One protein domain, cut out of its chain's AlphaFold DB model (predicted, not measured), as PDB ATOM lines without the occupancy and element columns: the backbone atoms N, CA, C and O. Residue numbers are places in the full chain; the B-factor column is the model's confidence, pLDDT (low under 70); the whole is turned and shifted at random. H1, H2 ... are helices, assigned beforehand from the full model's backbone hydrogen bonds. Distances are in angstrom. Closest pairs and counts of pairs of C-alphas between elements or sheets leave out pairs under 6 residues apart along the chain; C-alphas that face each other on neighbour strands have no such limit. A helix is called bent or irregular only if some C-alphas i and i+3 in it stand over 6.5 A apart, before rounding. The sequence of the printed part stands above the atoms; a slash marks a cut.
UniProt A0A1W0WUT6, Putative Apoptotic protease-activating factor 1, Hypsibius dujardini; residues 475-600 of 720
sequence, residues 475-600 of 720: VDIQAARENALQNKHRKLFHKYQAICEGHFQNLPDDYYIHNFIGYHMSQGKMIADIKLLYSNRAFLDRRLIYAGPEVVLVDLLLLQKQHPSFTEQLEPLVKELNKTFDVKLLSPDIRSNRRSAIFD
ATOM      1  N   VAL A 475      69.636 187.236 137.454       69.81
ATOM      2  CA  VAL A 475      68.728 186.160 137.022       69.81
ATOM      3  C   VAL A 475      67.258 186.544 137.236       69.81
ATOM      4  O   VAL A 475      66.426 186.299 136.362       69.81
ATOM      5  N   ASP A 476      66.941 187.203 138.354       82.62
ATOM      6  CA  ASP A 476      65.581 187.651 138.670       82.62
ATOM      7  C   ASP A 476      65.145 188.773 137.713       82.62
ATOM      8  O   ASP A 476      64.007 188.794 137.241       82.62
ATOM      9  N   ILE A 477      66.077 189.666 137.357       81.81
ATOM     10  CA  ILE A 477      65.872 190.743 136.377       81.81
ATOM     11  C   ILE A 477      65.583 190.164 134.989       81.81
ATOM     12  O   ILE A 477      64.647 190.602 134.313       81.81
ATOM     13  N   GLN A 478      66.360 189.169 134.557       83.50
ATOM     14  CA  GLN A 478      66.170 188.545 133.252       83.50
ATOM     15  C   GLN A 478      64.834 187.796 133.170       83.50
ATOM     16  O   GLN A 478      64.096 187.964 132.197       83.50
ATOM     17  N   ALA A 479      64.480 187.038 134.212       87.19
ATOM     18  CA  ALA A 479      63.191 186.355 134.297       87.19
ATOM     19  C   ALA A 479      62.012 187.347 134.311       87.19
ATOM     20  O   ALA A 479      61.004 187.130 133.629       87.19
ATOM     21  N   ALA A 480      62.144 188.469 135.028       89.12
ATOM     22  CA  ALA A 480      61.141 189.533 135.041       89.12
ATOM     23  C   ALA A 480      60.954 190.165 133.652       89.12
ATOM     24  O   ALA A 480      59.817 190.367 133.218       89.12
ATOM     25  N   ARG A 481      62.044 190.423 132.916       90.69
ATOM     26  CA  ARG A 481      61.966 190.929 131.534       90.69
ATOM     27  C   ARG A 481      61.337 189.921 130.585       90.69
ATOM     28  O   ARG A 481      60.514 190.312 129.760       90.69
ATOM     29  N   GLU A 482      61.673 188.638 130.708       90.44
ATOM     30  CA  GLU A 482      61.032 187.593 129.907       90.44
ATOM     31  C   GLU A 482      59.520 187.559 130.175       90.44
ATOM     32  O   GLU A 482      58.723 187.511 129.239       90.44
ATOM     33  N   ASN A 483      59.101 187.666 131.440       93.00
ATOM     34  CA  ASN A 483      57.685 187.754 131.794       93.00
ATOM     35  C   ASN A 483      57.015 189.007 131.201       93.00
ATOM     36  O   ASN A 483      55.921 188.914 130.640       93.00
ATOM     37  N   ALA A 484      57.680 190.163 131.259       94.69
ATOM     38  CA  ALA A 484      57.185 191.398 130.660       94.69
ATOM     39  C   ALA A 484      57.031 191.278 129.131       94.69
ATOM     40  O   ALA A 484      56.013 191.705 128.579       94.69
ATOM     41  N   LEU A 485      57.977 190.627 128.446       95.31
ATOM     42  CA  LEU A 485      57.867 190.313 127.021       95.31
ATOM     43  C   LEU A 485      56.673 189.388 126.741       95.31
ATOM     44  O   LEU A 485      55.858 189.685 125.866       95.31
ATOM     45  N   GLN A 486      56.511 188.311 127.519       95.62
ATOM     46  CA  GLN A 486      55.358 187.406 127.407       95.62
ATOM     47  C   GLN A 486      54.031 188.169 127.578       95.62
ATOM     48  O   GLN A 486      53.097 187.955 126.804       95.62
ATOM     49  N   ASN A 487      53.948 189.099 128.538       96.44
ATOM     50  CA  ASN A 487      52.767 189.946 128.745       96.44
ATOM     51  C   ASN A 487      52.443 190.814 127.527       96.44
ATOM     52  O   ASN A 487      51.269 190.993 127.209       96.44
ATOM     53  N   LYS A 488      53.448 191.314 126.804       97.25
ATOM     54  CA  LYS A 488      53.223 192.068 125.564       97.25
ATOM     55  C   LYS A 488      52.694 191.183 124.429       97.25
ATOM     56  O   LYS A 488      51.803 191.611 123.698       97.25
ATOM     57  N   HIS A 489      53.150 189.930 124.314       96.44
ATOM     58  CA  HIS A 489      52.536 188.971 123.381       96.44
ATOM     59  C   HIS A 489      51.072 188.676 123.752       96.44
ATOM     60  O   HIS A 489      50.208 188.677 122.871       96.44
ATOM     61  N   ARG A 490      50.776 188.497 125.050       97.69
ATOM     62  CA  ARG A 490      49.402 188.348 125.566       97.69
ATOM     63  C   ARG A 490      48.540 189.576 125.261       97.69
ATOM     64  O   ARG A 490      47.413 189.423 124.801       97.69
ATOM     65  N   LYS A 491      49.081 190.791 125.438       97.44
ATOM     66  CA  LYS A 491      48.411 192.060 125.106       97.44
ATOM     67  C   LYS A 491      47.904 192.046 123.665       97.44
ATOM     68  O   LYS A 491      46.710 192.242 123.465       97.44
ATOM     69  N   LEU A 492      48.772 191.779 122.683       97.25
ATOM     70  CA  LEU A 492      48.362 191.759 121.273       97.25
ATOM     71  C   LEU A 492      47.272 190.710 121.012       97.25
ATOM     72  O   LEU A 492      46.260 191.022 120.389       97.25
ATOM     73  N   PHE A 493      47.443 189.489 121.525       96.06
ATOM     74  CA  PHE A 493      46.452 188.421 121.371       96.06
ATOM     75  C   PHE A 493      45.072 188.825 121.907       96.06
ATOM     76  O   PHE A 493      44.076 188.703 121.194       96.06
ATOM     77  N   HIS A 494      45.006 189.373 123.122       96.12
ATOM     78  CA  HIS A 494      43.740 189.806 123.713       96.12
ATOM     79  C   HIS A 494      43.109 190.995 122.975       96.12
ATOM     80  O   HIS A 494      41.885 191.114 122.959       96.12
ATOM     81  N   LYS A 495      43.901 191.855 122.316       97.12
ATOM     82  CA  LYS A 495      43.354 192.907 121.443       97.12
ATOM     83  C   LYS A 495      42.625 192.316 120.236       97.12
ATOM     84  O   LYS A 495      41.500 192.725 119.967       97.12
ATOM     85  N   TYR A 496      43.196 191.308 119.579       96.00
ATOM     86  CA  TYR A 496      42.484 190.592 118.514       96.00
ATOM     87  C   TYR A 496      41.270 189.827 119.034       96.00
ATOM     88  O   TYR A 496      40.218 189.869 118.401       96.00
ATOM     89  N   GLN A 497      41.392 189.183 120.199       94.88
ATOM     90  CA  GLN A 497      40.271 188.503 120.846       94.88
ATOM     91  C   GLN A 497      39.097 189.458 121.078       94.88
ATOM     92  O   GLN A 497      37.956 189.082 120.833       94.88
ATOM     93  N   ALA A 498      39.369 190.688 121.521       94.81
ATOM     94  CA  ALA A 498      38.343 191.705 121.718       94.81
ATOM     95  C   ALA A 498      37.704 192.147 120.392       94.81
ATOM     96  O   ALA A 498      36.483 192.229 120.319       94.81
ATOM     97  N   ILE A 499      38.503 192.370 119.339       93.69
ATOM     98  CA  ILE A 499      38.001 192.756 118.005       93.69
ATOM     99  C   ILE A 499      37.054 191.701 117.432       93.69
ATOM    100  O   ILE A 499      36.053 192.047 116.811       93.69
ATOM    101  N   CYS A 500      37.361 190.418 117.627       92.00
ATOM    102  CA  CYS A 500      36.518 189.334 117.138       92.00
ATOM    103  C   CYS A 500      35.502 188.829 118.175       92.00
ATOM    104  O   CYS A 500      34.916 187.773 117.952       92.00
ATOM    105  N   GLU A 501      35.324 189.510 119.313       92.50
ATOM    106  CA  GLU A 501      34.415 189.110 120.405       92.50
ATOM    107  C   GLU A 501      34.628 187.656 120.888       92.50
ATOM    108  O   GLU A 501      33.697 186.932 121.226       92.50
ATOM    109  N   GLY A 502      35.876 187.178 120.867       89.31
ATOM    110  CA  GLY A 502      36.234 185.788 121.174       89.31
ATOM    111  C   GLY A 502      35.894 184.776 120.070       89.31
ATOM    112  O   GLY A 502      36.314 183.620 120.142       89.31
ATOM    113  N   HIS A 503      35.205 185.195 119.011       90.88
ATOM    114  CA  HIS A 503      34.911 184.399 117.825       90.88
ATOM    115  C   HIS A 503      36.053 184.495 116.808       90.88
ATOM    116  O   HIS A 503      35.964 185.195 115.802       90.88
ATOM    117  N   PHE A 504      37.149 183.771 117.045       90.06
ATOM    118  CA  PHE A 504      38.355 183.835 116.203       90.06
ATOM    119  C   PHE A 504      38.153 183.381 114.745       90.06
ATOM    120  O   PHE A 504      38.966 183.701 113.876       90.06
ATOM    121  N   GLN A 505      37.038 182.720 114.427       87.00
ATOM    122  CA  GLN A 505      36.588 182.534 113.046       87.00
ATOM    123  C   GLN A 505      36.169 183.842 112.353       87.00
ATOM    124  O   GLN A 505      35.794 183.795 111.190       87.00
ATOM    125  N   ASN A 506      36.230 184.988 113.032       89.50
ATOM    126  CA  ASN A 506      35.981 186.331 112.505       89.50
ATOM    127  C   ASN A 506      37.226 187.230 112.577       89.50
ATOM    128  O   ASN A 506      37.102 188.438 112.396       89.50
ATOM    129  N   LEU A 507      38.418 186.668 112.832       89.50
ATOM    130  CA  LEU A 507      39.673 187.430 112.862       89.50
ATOM    131  C   LEU A 507      39.830 188.326 111.620       89.50
ATOM    132  O   LEU A 507      39.564 187.852 110.510       89.50
ATOM    133  N   PRO A 508      40.262 189.587 111.781       88.31
ATOM    134  CA  PRO A 508      40.491 190.469 110.648       88.31
ATOM    135  C   PRO A 508      41.626 189.932 109.774       88.31
ATOM    136  O   PRO A 508      42.608 189.392 110.281       88.31
ATOM    137  N   ASP A 509      41.494 190.124 108.465       84.81
ATOM    138  CA  ASP A 509      42.606 189.926 107.543       84.81
ATOM    139  C   ASP A 509      43.401 191.225 107.440       84.81
ATOM    140  O   ASP A 509      43.146 192.086 106.603       84.81
ATOM    141  N   ASP A 510      44.319 191.399 108.381       84.25
ATOM    142  CA  ASP A 510      45.222 192.545 108.446       84.25
ATOM    143  C   ASP A 510      46.599 192.238 107.839       84.25
ATOM    144  O   ASP A 510      47.556 192.980 108.068       84.25
ATOM    145  N   TYR A 511      46.700 191.133 107.091       80.00
ATOM    146  CA  TYR A 511      47.922 190.600 106.493       80.00
ATOM    147  C   TYR A 511      49.023 190.187 107.482       80.00
ATOM    148  O   TYR A 511      50.143 189.886 107.061       80.00
ATOM    149  N   TYR A 512      48.732 190.143 108.785       85.06
ATOM    150  CA  TYR A 512      49.693 189.795 109.829       85.06
ATOM    151  C   TYR A 512      49.190 188.665 110.727       85.06
ATOM    152  O   TYR A 512      49.855 187.633 110.876       85.06
ATOM    153  N   ILE A 513      48.014 188.822 111.335       88.94
ATOM    154  CA  ILE A 513      47.613 188.006 112.482       88.94
ATOM    155  C   ILE A 513      47.407 186.537 112.129       88.94
ATOM    156  O   ILE A 513      47.818 185.663 112.891       88.94
ATOM    157  N   HIS A 514      46.865 186.228 110.950       82.06
ATOM    158  CA  HIS A 514      46.688 184.841 110.511       82.06
ATOM    159  C   HIS A 514      48.021 184.075 110.436       82.06
ATOM    160  O   HIS A 514      48.054 182.869 110.714       82.06
ATOM    161  N   ASN A 515      49.119 184.794 110.179       79.06
ATOM    162  CA  ASN A 515      50.472 184.254 110.108       79.06
ATOM    163  C   ASN A 515      51.157 184.142 111.483       79.06
ATOM    164  O   ASN A 515      51.929 183.213 111.747       79.06
ATOM    165  N   PHE A 516      50.863 185.074 112.393       84.56
ATOM    166  CA  PHE A 516      51.612 185.237 113.644       84.56
ATOM    167  C   PHE A 516      50.831 184.900 114.914       84.56
ATOM    168  O   PHE A 516      51.442 184.833 115.981       84.56
ATOM    169  N   ILE A 517      49.528 184.608 114.845       88.25
ATOM    170  CA  ILE A 517      48.726 184.331 116.046       88.25
ATOM    171  C   ILE A 517      49.302 183.178 116.874       88.25
ATOM    172  O   ILE A 517      49.542 183.358 118.066       88.25
ATOM    173  N   GLY A 518      49.662 182.052 116.248       81.94
ATOM    174  CA  GLY A 518      50.302 180.930 116.945       81.94
ATOM    175  C   GLY A 518      51.639 181.302 117.599       81.94
ATOM    176  O   GLY A 518      51.985 180.776 118.655       81.94
ATOM    177  N   TYR A 519      52.372 182.260 117.027       84.50
ATOM    178  CA  TYR A 519      53.642 182.749 117.559       84.50
ATOM    179  C   TYR A 519      53.396 183.581 118.798       84.50
ATOM    180  O   TYR A 519      54.002 183.295 119.825       84.50
ATOM    181  N   HIS A 520      52.481 184.550 118.747       90.44
ATOM    182  CA  HIS A 520      52.146 185.333 119.935       90.44
ATOM    183  C   HIS A 520      51.565 184.454 121.043       90.44
ATOM    184  O   HIS A 520      51.909 184.649 122.204       90.44
ATOM    185  N   MET A 521      50.773 183.436 120.704       89.69
ATOM    186  CA  MET A 521      50.272 182.453 121.667       89.69
ATOM    187  C   MET A 521      51.382 181.642 122.332       89.69
ATOM    188  O   MET A 521      51.445 181.574 123.562       89.69
ATOM    189  N   SER A 522      52.298 181.095 121.534       83.81
ATOM    190  CA  SER A 522      53.463 180.356 122.024       83.81
ATOM    191  C   SER A 522      54.380 181.238 122.880       83.81
ATOM    192  O   SER A 522      54.689 180.894 124.020       83.81
ATOM    193  N   GLN A 523      54.768 182.415 122.376       86.50
ATOM    194  CA  GLN A 523      55.627 183.355 123.104       86.50
ATOM    195  C   GLN A 523      54.949 183.917 124.354       86.50
ATOM    196  O   GLN A 523      55.625 184.200 125.332       86.50
ATOM    197  N   GLY A 524      53.622 184.049 124.355       91.31
ATOM    198  CA  GLY A 524      52.836 184.438 125.523       91.31
ATOM    199  C   GLY A 524      52.569 183.298 126.510       91.31
ATOM    200  O   GLY A 524      51.877 183.536 127.500       91.31
ATOM    201  N   LYS A 525      53.073 182.077 126.262       88.81
ATOM    202  CA  LYS A 525      52.820 180.861 127.061       88.81
ATOM    203  C   LYS A 525      51.315 180.603 127.304       88.81
ATOM    204  O   LYS A 525      50.919 180.135 128.370       88.81
ATOM    205  N   MET A 526      50.469 180.897 126.310       89.38
ATOM    206  CA  MET A 526      48.999 180.811 126.383       89.38
ATOM    207  C   MET A 526      48.477 179.398 126.068       89.38
ATOM    208  O   MET A 526      47.695 179.193 125.143       89.38
ATOM    209  N   ILE A 527      48.945 178.388 126.810       83.06
ATOM    210  CA  ILE A 527      48.702 176.966 126.489       83.06
ATOM    211  C   ILE A 527      47.205 176.623 126.484       83.06
ATOM    212  O   ILE A 527      46.749 175.875 125.625       83.06
ATOM    213  N   ALA A 528      46.430 177.157 127.430       84.44
ATOM    214  CA  ALA A 528      44.994 176.887 127.508       84.44
ATOM    215  C   ALA A 528      44.245 177.430 126.277       84.44
ATOM    216  O   ALA A 528      43.481 176.693 125.652       84.44
ATOM    217  N   ASP A 529      44.527 178.676 125.883       87.31
ATOM    218  CA  ASP A 529      43.934 179.306 124.700       87.31
ATOM    219  C   ASP A 529      44.348 178.594 123.412       87.31
ATOM    220  O   ASP A 529      43.527 178.405 122.516       87.31
ATOM    221  N   ILE A 530      45.607 178.146 123.330       85.31
ATOM    222  CA  ILE A 530      46.106 177.323 122.222       85.31
ATOM    223  C   ILE A 530      45.247 176.070 122.077       85.31
ATOM    224  O   ILE A 530      44.767 175.782 120.981       85.31
ATOM    225  N   LYS A 531      45.053 175.324 123.172       81.12
ATOM    226  CA  LYS A 531      44.292 174.072 123.137       81.12
ATOM    227  C   LYS A 531      42.871 174.310 122.646       81.12
ATOM    228  O   LYS A 531      42.404 173.595 121.769       81.12
ATOM    229  N   LEU A 532      42.220 175.356 123.147       84.69
ATOM    230  CA  LEU A 532      40.865 175.708 122.738       84.69
ATOM    231  C   LEU A 532      40.786 176.105 121.255       84.69
ATOM    232  O   LEU A 532      39.897 175.649 120.537       84.69
ATOM    233  N   LEU A 533      41.715 176.943 120.785       87.75
ATOM    234  CA  LEU A 533      41.663 177.487 119.429       87.75
ATOM    235  C   LEU A 533      42.038 176.473 118.359       87.75
ATOM    236  O   LEU A 533      41.342 176.377 117.353       87.75
ATOM    237  N   TYR A 534      43.085 175.678 118.573       83.44
ATOM    238  CA  TYR A 534      43.504 174.672 117.593       83.44
ATOM    239  C   TYR A 534      42.593 173.434 117.579       83.44
ATOM    240  O   TYR A 534      42.700 172.617 116.671       83.44
ATOM    241  N   SER A 535      41.651 173.318 118.521       80.50
ATOM    242  CA  SER A 535      40.524 172.381 118.423       80.50
ATOM    243  C   SER A 535      39.311 172.959 117.677       80.50
ATOM    244  O   SER A 535      38.388 172.215 117.346       80.50
ATOM    245  N   ASN A 536      39.282 174.264 117.386       85.44
ATOM    246  CA  ASN A 536      38.178 174.905 116.674       85.44
ATOM    247  C   ASN A 536      38.395 174.836 115.155       85.44
ATOM    248  O   ASN A 536      39.238 175.538 114.591       85.44
ATOM    249  N   ARG A 537      37.572 174.031 114.473       83.69
ATOM    250  CA  ARG A 537      37.687 173.842 113.024       83.69
ATOM    251  C   ARG A 537      37.447 175.125 112.227       83.69
ATOM    252  O   ARG A 537      38.211 175.401 111.315       83.69
ATOM    253  N   ALA A 538      36.474 175.951 112.609       85.31
ATOM    254  CA  ALA A 538      36.177 177.197 111.899       85.31
ATOM    255  C   ALA A 538      37.334 178.210 111.979       85.31
ATOM    256  O   ALA A 538      37.598 178.944 111.026       85.31
ATOM    257  N   PHE A 539      38.055 178.236 113.105       89.25
ATOM    258  CA  PHE A 539      39.285 179.016 113.232       89.25
ATOM    259  C   PHE A 539      40.385 178.486 112.306       89.25
ATOM    260  O   PHE A 539      41.009 179.268 111.589       89.25
ATOM    261  N   LEU A 540      40.609 177.169 112.298       84.00
ATOM    262  CA  LEU A 540      41.617 176.547 111.441       84.00
ATOM    263  C   LEU A 540      41.305 176.746 109.958       84.00
ATOM    264  O   LEU A 540      42.191 177.170 109.226       84.00
ATOM    265  N   ASP A 541      40.059 176.541 109.530       79.38
ATOM    266  CA  ASP A 541      39.628 176.768 108.147       79.38
ATOM    267  C   ASP A 541      39.881 178.222 107.730       79.38
ATOM    268  O   ASP A 541      40.446 178.481 106.666       79.38
ATOM    269  N   ARG A 542      39.566 179.191 108.602       81.06
ATOM    270  CA  ARG A 542      39.890 180.599 108.348       81.06
ATOM    271  C   ARG A 542      41.392 180.820 108.199       81.06
ATOM    272  O   ARG A 542      41.821 181.549 107.311       81.06
ATOM    273  N   ARG A 543      42.211 180.195 109.043       81.44
ATOM    274  CA  ARG A 543      43.670 180.309 108.930       81.44
ATOM    275  C   ARG A 543      44.221 179.638 107.681       81.44
ATOM    276  O   ARG A 543      45.122 180.202 107.077       81.44
ATOM    277  N   LEU A 544      43.663 178.511 107.254       72.38
ATOM    278  CA  LEU A 544      44.023 177.879 105.986       72.38
ATOM    279  C   LEU A 544      43.715 178.798 104.798       72.38
ATOM    280  O   LEU A 544      44.515 178.867 103.871       72.38
ATOM    281  N   ILE A 545      42.602 179.539 104.850       69.00
ATOM    282  CA  ILE A 545      42.220 180.505 103.808       69.00
ATOM    283  C   ILE A 545      43.219 181.669 103.714       69.00
ATOM    284  O   ILE A 545      43.613 182.025 102.607       69.00
ATOM    285  N   TYR A 546      43.612 182.264 104.846       68.56
ATOM    286  CA  TYR A 546      44.400 183.509 104.853       68.56
ATOM    287  C   TYR A 546      45.918 183.318 104.999       68.56
ATOM    288  O   TYR A 546      46.679 184.142 104.506       68.56
ATOM    289  N   ALA A 547      46.372 182.260 105.672       65.44
ATOM    290  CA  ALA A 547      47.794 181.991 105.930       65.44
ATOM    291  C   ALA A 547      48.335 180.749 105.204       65.44
ATOM    292  O   ALA A 547      49.546 180.556 105.152       65.44
ATOM    293  N   GLY A 548      47.459 179.907 104.651       63.22
ATOM    294  CA  GLY A 548      47.855 178.671 103.982       63.22
ATOM    295  C   GLY A 548      48.143 177.498 104.935       63.22
ATOM    296  O   GLY A 548      48.284 177.669 106.154       63.22
ATOM    297  N   PRO A 549      48.188 176.268 104.393       61.97
ATOM    298  CA  PRO A 549      48.380 175.047 105.171       61.97
ATOM    299  C   PRO A 549      49.776 174.927 105.787       61.97
ATOM    300  O   PRO A 549      49.904 174.347 106.866       61.97
ATOM    301  N   GLU A 550      50.804 175.518 105.177       63.31
ATOM    302  CA  GLU A 550      52.177 175.503 105.684       63.31
ATOM    303  C   GLU A 550      52.253 176.200 107.042       63.31
ATOM    304  O   GLU A 550      52.737 175.629 108.016       63.31
ATOM    305  N   VAL A 551      51.704 177.411 107.149       67.50
ATOM    306  CA  VAL A 551      51.748 178.204 108.385       67.50
ATOM    307  C   VAL A 551      50.963 177.545 109.516       67.50
ATOM    308  O   VAL A 551      51.391 177.569 110.675       67.50
ATOM    309  N   VAL A 552      49.815 176.944 109.199       73.81
ATOM    310  CA  VAL A 552      49.012 176.215 110.187       73.81
ATOM    311  C   VAL A 552      49.761 174.975 110.670       73.81
ATOM    312  O   VAL A 552      49.832 174.741 111.877       73.81
ATOM    313  N   LEU A 553      50.367 174.214 109.760       71.81
ATOM    314  CA  LEU A 553      51.127 173.018 110.106       71.81
ATOM    315  C   LEU A 553      52.347 173.346 110.976       71.81
ATOM    316  O   LEU A 553      52.609 172.666 111.964       71.81
ATOM    317  N   VAL A 554      53.039 174.440 110.670       70.00
ATOM    318  CA  VAL A 554      54.159 174.958 111.463       70.00
ATOM    319  C   VAL A 554      53.750 175.223 112.902       70.00
ATOM    320  O   VAL A 554      54.441 174.810 113.833       70.00
ATOM    321  N   ASP A 555      52.616 175.890 113.103       74.69
ATOM    322  CA  ASP A 555      52.103 176.104 114.448       74.69
ATOM    323  C   ASP A 555      51.847 174.791 115.170       74.69
ATOM    324  O   ASP A 555      52.281 174.636 116.306       74.69
ATOM    325  N   LEU A 556      51.190 173.836 114.513       75.81
ATOM    326  CA  LEU A 556      50.896 172.537 115.110       75.81
ATOM    327  C   LEU A 556      52.179 171.826 115.547       75.81
ATOM    328  O   LEU A 556      52.260 171.388 116.692       75.81
ATOM    329  N   LEU A 557      53.208 171.797 114.695       72.69
ATOM    330  CA  LEU A 557      54.506 171.205 115.030       72.69
ATOM    331  C   LEU A 557      55.188 171.920 116.210       72.69
ATOM    332  O   LEU A 557      55.789 171.265 117.065       72.69
ATOM    333  N   LEU A 558      55.072 173.252 116.313       70.38
ATOM    334  CA  LEU A 558      55.602 174.001 117.465       70.38
ATOM    335  C   LEU A 558      54.922 173.607 118.751       70.38
ATOM    336  O   LEU A 558      55.583 173.424 119.770       70.38
ATOM    337  N   LEU A 559      53.605 173.483 118.689       72.38
ATOM    338  CA  LEU A 559      52.797 173.125 119.832       72.38
ATOM    339  C   LEU A 559      53.082 171.690 120.271       72.38
ATOM    340  O   LEU A 559      53.205 171.459 121.470       72.38
ATOM    341  N   GLN A 560      53.283 170.758 119.333       74.50
ATOM    342  CA  GLN A 560      53.723 169.393 119.638       74.50
ATOM    343  C   GLN A 560      55.096 169.383 120.332       74.50
ATOM    344  O   GLN A 560      55.262 168.734 121.365       74.50
ATOM    345  N   LYS A 561      56.071 170.146 119.813       72.94
ATOM    346  CA  LYS A 561      57.426 170.228 120.388       72.94
ATOM    347  C   LYS A 561      57.438 170.876 121.774       72.94
ATOM    348  O   LYS A 561      58.118 170.394 122.674       72.94
ATOM    349  N   GLN A 562      56.713 171.977 121.948       71.50
ATOM    350  CA  GLN A 562      56.687 172.730 123.206       71.50
ATOM    351  C   GLN A 562      55.803 172.068 124.267       71.50
ATOM    352  O   GLN A 562      56.032 172.257 125.465       71.50
ATOM    353  N   HIS A 563      54.794 171.300 123.850       74.06
ATOM    354  CA  HIS A 563      53.808 170.694 124.736       74.06
ATOM    355  C   HIS A 563      53.527 169.233 124.347       74.06
ATOM    356  O   HIS A 563      52.450 168.941 123.825       74.06
ATOM    357  N   PRO A 564      54.419 168.285 124.700       76.31
ATOM    358  CA  PRO A 564      54.269 166.869 124.344       76.31
ATOM    359  C   PRO A 564      52.924 166.249 124.761       76.31
ATOM    360  O   PRO A 564      52.376 165.401 124.067       76.31
ATOM    361  N   SER A 565      52.335 166.728 125.866       75.31
ATOM    362  CA  SER A 565      50.997 166.319 126.335       75.31
ATOM    363  C   SER A 565      49.842 166.630 125.369       75.31
ATOM    364  O   SER A 565      48.738 166.126 125.550       75.31
ATOM    365  N   PHE A 566      50.062 167.497 124.380       72.00
ATOM    366  CA  PHE A 566      49.069 167.903 123.385       72.00
ATOM    367  C   PHE A 566      49.299 167.220 122.027       72.00
ATOM    368  O   PHE A 566      48.468 167.334 121.128       72.00
ATOM    369  N   THR A 567      50.390 166.459 121.885       76.38
ATOM    370  CA  THR A 567      50.790 165.827 120.624       76.38
ATOM    371  C   THR A 567      49.749 164.854 120.097       76.38
ATOM    372  O   THR A 567      49.389 164.954 118.929       76.38
ATOM    373  N   GLU A 568      49.195 163.988 120.950       79.69
ATOM    374  CA  GLU A 568      48.166 163.015 120.549       79.69
ATOM    375  C   GLU A 568      46.904 163.672 119.972       79.69
ATOM    376  O   GLU A 568      46.269 163.105 119.086       79.69
ATOM    377  N   GLN A 569      46.553 164.877 120.436       76.50
ATOM    378  CA  GLN A 569      45.371 165.610 119.966       76.50
ATOM    379  C   GLN A 569      45.624 166.342 118.644       76.50
ATOM    380  O   GLN A 569      44.710 166.474 117.832       76.50
ATOM    381  N   LEU A 570      46.855 166.806 118.414       75.75
ATOM    382  CA  LEU A 570      47.231 167.513 117.187       75.75
ATOM    383  C   LEU A 570      47.628 166.571 116.044       75.75
ATOM    384  O   LEU A 570      47.466 166.925 114.878       75.75
ATOM    385  N   GLU A 571      48.110 165.369 116.364       81.44
ATOM    386  CA  GLU A 571      48.603 164.381 115.398       81.44
ATOM    387  C   GLU A 571      47.599 164.032 114.279       81.44
ATOM    388  O   GLU A 571      48.009 163.954 113.116       81.44
ATOM    389  N   PRO A 572      46.286 163.856 114.547       81.56
ATOM    390  CA  PRO A 572      45.304 163.625 113.488       81.56
ATOM    391  C   PRO A 572      45.212 164.802 112.515       81.56
ATOM    392  O   PRO A 572      45.104 164.589 111.311       81.56
ATOM    393  N   LEU A 573      45.299 166.029 113.030       75.56
ATOM    394  CA  LEU A 573      45.166 167.251 112.243       75.56
ATOM    395  C   LEU A 573      46.423 167.513 111.402       75.56
ATOM    396  O   LEU A 573      46.320 167.870 110.232       75.56
ATOM    397  N   VAL A 574      47.604 167.229 111.958       74.44
ATOM    398  CA  VAL A 574      48.882 167.198 111.225       74.44
ATOM    399  C   VAL A 574      48.814 166.190 110.072       74.44
ATOM    400  O   VAL A 574      49.115 166.533 108.930       74.44
ATOM    401  N   LYS A 575      48.354 164.958 110.333       77.75
ATOM    402  CA  LYS A 575      48.188 163.921 109.298       77.75
ATOM    403  C   LYS A 575      47.165 164.311 108.236       77.75
ATOM    404  O   LYS A 575      47.395 164.053 107.057       77.75
ATOM    405  N   GLU A 576      46.050 164.916 108.638       75.06
ATOM    406  CA  GLU A 576      45.020 165.407 107.723       75.06
ATOM    407  C   GLU A 576      45.578 166.493 106.799       75.06
ATOM    408  O   GLU A 576      45.402 166.390 105.584       75.06
ATOM    409  N   LEU A 577      46.285 167.491 107.337       66.38
ATOM    410  CA  LEU A 577      46.887 168.564 106.544       66.38
ATOM    411  C   LEU A 577      47.963 168.030 105.596       66.38
ATOM    412  O   LEU A 577      47.921 168.336 104.405       66.38
ATOM    413  N   ASN A 578      48.851 167.162 106.086       64.19
ATOM    414  CA  ASN A 578      49.870 166.513 105.258       64.19
ATOM    415  C   ASN A 578      49.236 165.696 104.125       64.19
ATOM    416  O   ASN A 578      49.719 165.725 103.002       64.19
ATOM    417  N   LYS A 579      48.128 164.992 104.384       70.06
ATOM    418  CA  LYS A 579      47.426 164.204 103.359       70.06
ATOM    419  C   LYS A 579      46.658 165.077 102.364       70.06
ATOM    420  O   LYS A 579      46.616 164.757 101.180       70.06
ATOM    421  N   THR A 580      45.996 166.123 102.848       62.25
ATOM    422  CA  THR A 580      45.074 166.952 102.053       62.25
ATOM    423  C   THR A 580      45.825 167.935 101.168       62.25
ATOM    424  O   THR A 580      45.408 168.189 100.041       62.25
ATOM    425  N   PHE A 581      46.932 168.471 101.674       57.06
ATOM    426  CA  PHE A 581      47.694 169.525 101.016       57.06
ATOM    427  C   PHE A 581      49.092 169.069 100.567       57.06
ATOM    428  O   PHE A 581      49.825 169.884 100.022       57.06
ATOM    429  N   ASP A 582      49.459 167.794 100.777       58.59
ATOM    430  CA  ASP A 582      50.802 167.240 100.496       58.59
ATOM    431  C   ASP A 582      51.936 168.084 101.114       58.59
ATOM    432  O   ASP A 582      53.030 168.211 100.568       58.59
ATOM    433  N   VAL A 583      51.669 168.714 102.265       54.84
ATOM    434  CA  VAL A 583      52.632 169.606 102.919       54.84
ATOM    435  C   VAL A 583      53.664 168.758 103.653       54.84
ATOM    436  O   VAL A 583      53.350 168.081 104.628       54.84
ATOM    437  N   LYS A 584      54.921 168.809 103.209       53.81
ATOM    438  CA  LYS A 584      56.065 168.238 103.930       53.81
ATOM    439  C   LYS A 584      56.909 169.373 104.497       53.81
ATOM    440  O   LYS A 584      57.685 169.995 103.778       53.81
ATOM    441  N   LEU A 585      56.763 169.652 105.791       52.19
ATOM    442  CA  LEU A 585      57.682 170.550 106.490       52.19
ATOM    443  C   LEU A 585      58.929 169.776 106.895       52.19
ATOM    444  O   LEU A 585      58.864 168.804 107.649       52.19
ATOM    445  N   LEU A 586      60.070 170.222 106.390       43.91
ATOM    446  CA  LEU A 586      61.367 169.715 106.794       43.91
ATOM    447  C   LEU A 586      61.880 170.595 107.932       43.91
ATOM    448  O   LEU A 586      62.114 171.781 107.720       43.91
ATOM    449  N   SER A 587      62.096 169.962 109.089       42.84
ATOM    450  CA  SER A 587      62.738 170.488 110.303       42.84
ATOM    451  C   SER A 587      61.852 171.340 111.266       42.84
ATOM    452  O   SER A 587      60.806 171.842 110.856       42.84
ATOM    453  N   PRO A 588      62.153 171.381 112.595       43.78
ATOM    454  CA  PRO A 588      61.302 171.951 113.655       43.78
ATOM    455  C   PRO A 588      61.718 173.360 114.142       43.78
ATOM    456  O   PRO A 588      61.501 173.722 115.304       43.78
ATOM    457  N   ASP A 589      62.313 174.176 113.282       44.66
ATOM    458  CA  ASP A 589      62.695 175.580 113.491       44.66
ATOM    459  C   ASP A 589      61.628 176.554 112.934       44.66
ATOM    460  O   ASP A 589      61.794 177.385 112.037       44.66
ATOM    461  N   ILE A 590      60.464 176.447 113.557       48.22
ATOM    462  CA  ILE A 590      59.145 176.945 113.148       48.22
ATOM    463  C   ILE A 590      59.006 178.466 112.942       48.22
ATOM    464  O   ILE A 590      58.174 178.897 112.140       48.22
ATOM    465  N   ARG A 591      59.777 179.325 113.627       45.59
ATOM    466  CA  ARG A 591      59.604 180.802 113.532       45.59
ATOM    467  C   ARG A 591      59.801 181.347 112.107       45.59
ATOM    468  O   ARG A 591      59.277 182.401 111.765       45.59
ATOM    469  N   SER A 592      60.538 180.611 111.290       47.34
ATOM    470  CA  SER A 592      60.863 180.876 109.892       47.34
ATOM    471  C   SER A 592      59.680 181.046 108.944       47.34
ATOM    472  O   SER A 592      59.634 182.019 108.187       47.34
ATOM    473  N   ASN A 593      58.716 180.131 109.009       47.62
ATOM    474  CA  ASN A 593      57.624 180.033 108.040       47.62
ATOM    475  C   ASN A 593      56.679 181.219 108.059       47.62
ATOM    476  O   ASN A 593      56.105 181.582 107.036       47.62
ATOM    477  N   ARG A 594      56.603 181.909 109.189       52.34
ATOM    478  CA  ARG A 594      55.736 183.076 109.338       52.34
ATOM    479  C   ARG A 594      56.254 184.281 108.559       52.34
ATOM    480  O   ARG A 594      55.454 185.078 108.083       52.34
ATOM    481  N   ARG A 595      57.581 184.412 108.397       47.84
ATOM    482  CA  ARG A 595      58.169 185.527 107.640       47.84
ATOM    483  C   ARG A 595      57.808 185.438 106.155       47.84
ATOM    484  O   ARG A 595      57.506 186.471 105.579       47.84
ATOM    485  N   SER A 596      57.792 184.242 105.559       43.53
ATOM    486  CA  SER A 596      57.415 184.043 104.145       43.53
ATOM    487  C   SER A 596      55.972 184.409 103.874       43.53
ATOM    488  O   SER A 596      55.691 185.192 102.981       43.53
ATOM    489  N   ALA A 597      55.057 183.939 104.721       43.75
ATOM    490  CA  ALA A 597      53.629 184.136 104.512       43.75
ATOM    491  C   ALA A 597      53.189 185.612 104.611       43.75
ATOM    492  O   ALA A 597      52.158 185.997 104.072       43.75
ATOM    493  N   ILE A 598      53.996 186.483 105.236       44.88
ATOM    494  CA  ILE A 598      53.811 187.944 105.165       44.88
ATOM    495  C   ILE A 598      54.393 188.561 103.890       44.88
ATOM    496  O   ILE A 598      54.028 189.677 103.553       44.88
ATOM    497  N   PHE A 599      55.245 187.897 103.130       42.41
ATOM    498  CA  PHE A 599      55.633 188.363 101.792       42.41
ATOM    499  C   PHE A 599      54.770 187.747 100.675       42.41
ATOM    500  O   PHE A 599      54.683 188.315  99.582       42.41
ATOM    501  N   ASP A 600      54.040 186.680 100.997       41.50
ATOM    502  CA  ASP A 600      53.313 185.829 100.064       41.50
ATOM    503  C   ASP A 600      51.777 185.979 100.273       41.50
ATOM    504  O   ASP A 600      51.211 185.423 101.204       41.50
TER     505      ASP A 600
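AT A GLANCE: This is residues 475 to 600 of the 720 residues of the protein "Putative Apoptotic protease-activating factor 1" of Hypsibius dujardini (UniProt A0A1W0WUT6). Arm H4b of the bent helix H4 stands in a row H5, H4b, H2, H1, with H3 and H6 packed on H2 on either side of the row; residues 475 to 481 of H1 stick out. The printed part has 126 residues, 95 of them in six named helices, H1 to H6 in order along the chain, with no named strand; its class is all helix, and it is compact, with a radius of gyration of the C-alphas of 14.5 A and spans of 46 by 30 by 28 A.

IN THESE COORDINATES: Find H4, residues 537 to 562, assigned as one helix by its hydrogen bonds but bent: C-alphas 546 and 549, ending arm H4a and beginning H4b, are 9.4 A apart. H1, residues 475 to 499, runs 36.7 A from (68.728, 186.160, 137.022). Look next for H2, 513 to 523, H3, 527 to 534, H5, 564 to 581, and H6, 591 to 597, ending at (53.629, 184.136, 104.512).

HOW THE PARTS SIT: H2, the hub, touches H4b at a shallow tilt of 5 degrees, closest C-alphas Gly 518 and Asp 555, 5.7 A. H4b and H5 form a hairpin, closest C-alphas Gln 560 and Thr 567, 4.7 A. H6 has 1 of 3 O i to N i+4 pairs within hydrogen-bond range and 2 of 4 O i to N i+3.

THE WHOLE: The printed part has no cut; the link H1 to H2 is long. Confidence is low at 580 to 600, among others.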